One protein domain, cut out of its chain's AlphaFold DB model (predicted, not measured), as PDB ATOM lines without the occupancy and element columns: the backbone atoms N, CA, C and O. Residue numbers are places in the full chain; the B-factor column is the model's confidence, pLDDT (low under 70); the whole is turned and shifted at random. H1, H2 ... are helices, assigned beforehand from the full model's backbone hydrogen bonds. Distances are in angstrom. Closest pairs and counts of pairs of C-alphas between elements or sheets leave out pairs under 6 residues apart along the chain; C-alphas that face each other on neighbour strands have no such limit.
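This is residues 8 to 50 of the 86 residues of an uncharacterized protein of Dibothriocephalus latus (UniProt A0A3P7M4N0). This is a loose piece with little regular structure: one helix, H1, at one side, and a long looping stretch, residues 20 to 43, that runs away from it, folds back on itself and leads to the one-turn helix H2. Residues 31 to 36 stick out at the loop's far bend, and residues 43 to 50, with H2, stick out as a tail. The printed part has 43 residues with two named helices, H1 then H2, and no named strand; its class is all helix, with under half of the residues in named elements. The radius of gyration of the C-alphas is 12.5 A, and the flat outline spans 34 by 28 by 14 A.

H1, residues 9 to 19, runs 15.4 A from C-alpha 9 at (58.369, -4.724, 42.480) to C-alpha 19. H2, residues 44 to 47, ends at C-alpha 47 at (33.241, 4.148, 38.940), 4.9 A from C-alpha 44.

H1 and H2 are apart. Residues 22 to 23 pair with residues 39 to 40, antiparallel. In H1 every O i to N i+4 pair is within hydrogen-bond range; H2 is too short for such a pair.

The C-alphas farthest apart, of Thr 34 and Ser 50, are 34.4 A apart. The printed part has no cut, and the link from H1 to H2, 24 residues, is long. Mean pLDDT of the printed part is 73.4; residues 25 to 36 and 45 to 50 are under 70.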
ATOM      1  N   SER A   8      58.776  -7.232  38.259       84.56
ATOM      2  CA  SER A   8      59.502  -6.781  39.451       84.56
ATOM      3  C   SER A   8      58.703  -5.771  40.279       84.56
ATOM      4  O   SER A   8      57.830  -5.073  39.756       84.56
ATOM      5  N   ASP A   9      59.023  -5.666  41.567       83.06
ATOM      6  CA  ASP A   9      58.369  -4.724  42.480       83.06
ATOM      7  C   ASP A   9      58.730  -3.269  42.134       83.06
ATOM      8  O   ASP A   9      57.895  -2.371  42.245       83.06
ATOM      9  N   GLU A  10      59.931  -3.024  41.605       86.94
ATOM     10  CA  GLU A  10      60.359  -1.697  41.153       86.94
ATOM     11  C   GLU A  10      59.530  -1.199  39.955       86.94
ATOM     12  O   GLU A  10      59.166  -0.021  39.874       86.94
ATOM     13  N   GLU A  11      59.184  -2.090  39.021       86.12
ATOM     14  CA  GLU A  11      58.269  -1.777  37.916       86.12
ATOM     15  C   GLU A  11      56.856  -1.460  38.425       86.12
ATOM     16  O   GLU A  11      56.201  -0.548  37.905       86.12
ATOM     17  N   LEU A  12      56.393  -2.167  39.461       84.75
ATOM     18  CA  LEU A  12      55.111  -1.885  40.099       84.75
ATOM     19  C   LEU A  12      55.100  -0.493  40.735       84.75
ATOM     20  O   LEU A  12      54.161   0.271  40.498       84.75
ATOM     21  N   GLU A  13      56.150  -0.114  41.466       85.62
ATOM     22  CA  GLU A  13      56.271   1.224  42.056       85.62
ATOM     23  C   GLU A  13      56.207   2.336  41.000       85.62
ATOM     24  O   GLU A  13      55.535   3.358  41.198       85.62
ATOM     25  N   LEU A  14      56.851   2.135  39.846       87.56
ATOM     26  CA  LEU A  14      56.802   3.084  38.735       87.56
ATOM     27  C   LEU A  14      55.383   3.247  38.178       87.56
ATOM     28  O   LEU A  14      54.947   4.376  37.928       87.56
ATOM     29  N   VAL A  15      54.643   2.146  38.017       86.81
ATOM     30  CA  VAL A  15      53.247   2.173  37.551       86.81
ATOM     31  C   VAL A  15      52.348   2.872  38.569       86.81
ATOM     32  O   VAL A  15      51.578   3.761  38.191       86.81
ATOM     33  N   LEU A  16      52.478   2.534  39.855       87.81
ATOM     34  CA  LEU A  16      51.713   3.157  40.935       87.81
ATOM     35  C   LEU A  16      51.945   4.670  40.975       87.81
ATOM     36  O   LEU A  16      50.989   5.448  41.022       87.81
ATOM     37  N   LYS A  17      53.206   5.104  40.863       86.12
ATOM     38  CA  LYS A  17      53.570   6.524  40.826       86.12
ATOM     39  C   LYS A  17      53.022   7.233  39.588       86.12
ATOM     40  O   LYS A  17      52.502   8.342  39.706       86.12
ATOM     41  N   GLY A  18      53.116   6.606  38.415       86.94
ATOM     42  CA  GLY A  18      52.618   7.165  37.156       86.94
ATOM     43  C   GLY A  18      51.099   7.352  37.144       86.94
ATOM     44  O   GLY A  18      50.609   8.383  36.684       86.94
ATOM     45  N   GLN A  19      50.361   6.392  37.702       84.75
ATOM     46  CA  GLN A  19      48.896   6.415  37.764       84.75
ATOM     47  C   GLN A  19      48.338   7.075  39.034       84.75
ATOM     48  O   GLN A  19      47.124   7.231  39.166       84.75
ATOM     49  N   LYS A  20      49.212   7.492  39.962       84.44
ATOM     50  CA  LYS A  20      48.858   8.019  41.293       84.44
ATOM     51  C   LYS A  20      47.985   7.055  42.105       84.44
ATOM     52  O   LYS A  20      47.165   7.487  42.915       84.44
ATOM     53  N   TRP A  21      48.155   5.758  41.886       86.69
ATOM     54  CA  TRP A  21      47.490   4.725  42.672       86.69
ATOM     55  C   TRP A  21      48.213   4.535  43.998       86.69
ATOM     56  O   TRP A  21      49.390   4.875  44.130       86.69
ATOM     57  N   GLN A  22      47.492   4.039  44.997       81.94
ATOM     58  CA  GLN A  22      48.041   3.812  46.331       81.94
ATOM     59  C   GLN A  22      47.866   2.342  46.702       81.94
ATOM     60  O   GLN A  22      46.800   1.786  46.437       81.94
ATOM     61  N   PRO A  23      48.862   1.692  47.317       79.62
ATOM     62  CA  PRO A  23      48.646   0.382  47.911       79.62
ATOM     63  C   PRO A  23      47.604   0.500  49.030       79.62
ATOM     64  O   PRO A  23      47.662   1.421  49.848       79.62
ATOM     65  N   CYS A  24      46.636  -0.413  49.067       72.69
ATOM     66  CA  CYS A  24      45.713  -0.486  50.190       72.69
ATOM     67  C   CYS A  24      46.473  -0.991  51.424       72.69
ATOM     68  O   CYS A  24      47.206  -1.981  51.318       72.69
ATOM     69  N   PRO A  25      46.297  -0.362  52.597       65.06
ATOM     70  CA  PRO A  25      46.777  -0.955  53.833       65.06
ATOM     71  C   PRO A  25      46.089  -2.316  54.041       65.06
ATOM     72  O   PRO A  25      44.906  -2.446  53.713       65.06
ATOM     73  N   PRO A  26      46.799  -3.329  54.569       61.84
ATOM     74  CA  PRO A  26      46.191  -4.618  54.871       61.84
ATOM     75  C   PRO A  26      45.088  -4.400  55.909       61.84
ATOM     76  O   PRO A  26      45.354  -3.913  57.011       61.84
ATOM     77  N   SER A  27      43.841  -4.705  55.549       60.34
ATOM     78  CA  SER A  27      42.759  -4.739  56.528       60.34
ATOM     79  C   SER A  27      42.885  -6.025  57.345       60.34
ATOM     80  O   SER A  27      43.325  -7.060  56.844       60.34
ATOM     81  N   THR A  28      42.512  -5.978  58.619       59.78
ATOM     82  CA  THR A  28      42.539  -7.147  59.511       59.78
ATOM     83  C   THR A  28      41.561  -8.251  59.090       59.78
ATOM     84  O   THR A  28      41.652  -9.361  59.609       59.78
ATOM     85  N   GLU A  29      40.632  -7.955  58.177       63.00
ATOM     86  CA  GLU A  29      39.601  -8.874  57.679       63.00
ATOM     87  C   GLU A  29      39.952  -9.466  56.302       63.00
ATOM     88  O   GLU A  29      39.465 -10.543  55.953       63.00
ATOM     89  N   ASP A  30      40.848  -8.822  55.546       60.03
ATOM     90  CA  ASP A  30      41.301  -9.294  54.240       60.03
ATOM     91  C   ASP A  30      42.460 -10.284  54.403       60.03
ATOM     92  O   ASP A  30      43.640  -9.929  54.350       60.03
ATOM     93  N   VAL A  31      42.123 -11.566  54.576       58.41
ATOM     94  CA  VAL A  31      43.090 -12.670  54.472       58.41
ATOM     95  C   VAL A  31      43.436 -12.880  52.999       58.41
ATOM     96  O   VAL A  31      42.951 -13.792  52.332       58.41
ATOM     97  N   LEU A  32      44.261 -11.986  52.473       61.09
ATOM     98  CA  LEU A  32      44.948 -12.191  51.212       61.09
ATOM     99  C   LEU A  32      45.922 -13.368  51.343       61.09
ATOM    100  O   LEU A  32      46.544 -13.562  52.393       61.09
ATOM    101  N   ALA A  33      46.056 -14.170  50.283       59.81
ATOM    102  CA  ALA A  33      47.103 -15.181  50.240       59.81
ATOM    103  C   ALA A  33      48.469 -14.492  50.380       59.81
ATOM    104  O   ALA A  33      48.644 -13.339  49.985       59.81
ATOM    105  N   THR A  34      49.442 -15.179  50.979       56.44
ATOM    106  CA  THR A  34      50.780 -14.621  51.199       56.44
ATOM    107  C   THR A  34      51.381 -14.149  49.870       56.44
ATOM    108  O   THR A  34      51.727 -14.975  49.030       56.44
ATOM    109  N   GLY A  35      51.497 -12.830  49.697       61.09
ATOM    110  CA  GLY A  35      52.035 -12.197  48.488       61.09
ATOM    111  C   GLY A  35      51.028 -11.384  47.669       61.09
ATOM    112  O   GLY A  35      51.453 -10.632  46.798       61.09
ATOM    113  N   ASP A  36      49.727 -11.467  47.958       69.31
ATOM    114  CA  ASP A  36      48.735 -10.633  47.277       69.31
ATOM    115  C   ASP A  36      48.648  -9.247  47.939       69.31
ATOM    116  O   ASP A  36      48.654  -9.120  49.164       69.31
ATOM    117  N   GLN A  37      48.561  -8.191  47.124       71.44
ATOM    118  CA  GLN A  37      48.435  -6.805  47.573       71.44
ATOM    119  C   GLN A  37      47.287  -6.117  46.830       71.44
ATOM    120  O   GLN A  37      47.240  -6.101  45.600       71.44
ATOM    121  N   TRP A  38      46.366  -5.506  47.576       79.31
ATOM    122  CA  TRP A  38      45.323  -4.670  46.989       79.31
ATOM    123  C   TRP A  38      45.877  -3.290  46.622       79.31
ATOM    124  O   TRP A  38      46.643  -2.689  47.376       79.31
ATOM    125  N   ILE A  39      45.439  -2.755  45.482       81.94
ATOM    126  CA  ILE A  39      45.768  -1.399  45.029       81.94
ATOM    127  C   ILE A  39      44.476  -0.586  44.976       81.94
ATOM    128  O   ILE A  39      43.514  -0.957  44.301       81.94
ATOM    129  N   PHE A  40      44.464   0.553  45.659       80.62
ATOM    130  CA  PHE A  40      43.402   1.538  45.558       80.62
ATOM    131  C   PHE A  40      43.543   2.339  44.257       80.62
ATOM    132  O   PHE A  40      44.480   3.126  44.090       80.62
ATOM    133  N   ILE A  41      42.588   2.144  43.343       80.56
ATOM    134  CA  ILE A  41      42.539   2.818  42.034       80.56
ATOM    135  C   ILE A  41      41.532   3.978  42.044       80.56
ATOM    136  O   ILE A  41      41.830   5.060  41.544       80.56
ATOM    137  N   THR A  42      40.320   3.763  42.566       75.94
ATOM    138  CA  THR A  42      39.216   4.736  42.486       75.94
ATOM    139  C   THR A  42      38.073   4.378  43.442       75.94
ATOM    140  O   THR A  42      37.873   3.213  43.784       75.94
ATOM    141  N   ASN A  43      37.314   5.386  43.879       77.19
ATOM    142  CA  ASN A  43      36.108   5.232  44.687       77.19
ATOM    143  C   ASN A  43      34.896   4.799  43.839       77.19
ATOM    144  O   ASN A  43      34.742   5.172  42.674       77.19
ATOM    145  N   HIS A  44      33.978   4.050  44.459       70.38
ATOM    146  CA  HIS A  44      32.787   3.511  43.793       70.38
ATOM    147  C   HIS A  44      31.937   4.597  43.106       70.38
ATOM    148  O   HIS A  44      31.500   4.423  41.973       70.38
ATOM    149  N   GLU A  45      31.771   5.763  43.735       68.44
ATOM    150  CA  GLU A  45      30.991   6.882  43.182       68.44
ATOM    151  C   GLU A  45      31.548   7.429  41.857       68.44
ATOM    152  O   GLU A  45      30.791   7.893  41.001       68.44
ATOM    153  N   ALA A  46      32.869   7.361  41.663       62.12
ATOM    154  CA  ALA A  46      33.505   7.721  40.402       62.12
ATOM    155  C   ALA A  46      33.386   6.594  39.362       62.12
ATOM    156  O   ALA A  46      33.254   6.878  38.174       62.12
ATOM    157  N   SER A  47      33.372   5.331  39.802       58.50
ATOM    158  CA  SER A  47      33.241   4.148  38.940       58.50
ATOM    159  C   SER A  47      31.835   3.969  38.348       58.50
ATOM    160  O   SER A  47      31.701   3.539  37.203       58.50
ATOM    161  N   VAL A  48      30.784   4.369  39.075       59.28
ATOM    162  CA  VAL A  48      29.386   4.302  38.599       59.28
ATOM    163  C   VAL A  48      29.130   5.253  37.419       59.28
ATOM    164  O   VAL A  48      28.219   5.034  36.615       59.28
ATOM    165  N   LYS A  49      29.950   6.299  37.252       61.59
ATOM    166  CA  LYS A  49      29.884   7.166  36.071       61.59
ATOM    167  C   LYS A  49      30.439   6.407  34.867       61.59
ATOM    168  O   LYS A  49      31.638   6.159  34.777       61.59
ATOM    169  N   SER A  50      29.556   6.069  33.924       54.53
ATOM    170  CA  SER A  50      29.893   5.386  32.667       54.53
ATOM    171  C   SER A  50      31.080   6.055  31.962       54.53
ATOM    172  O   SER A  50      30.918   7.047  31.247       54.53
TER     173      SER A  50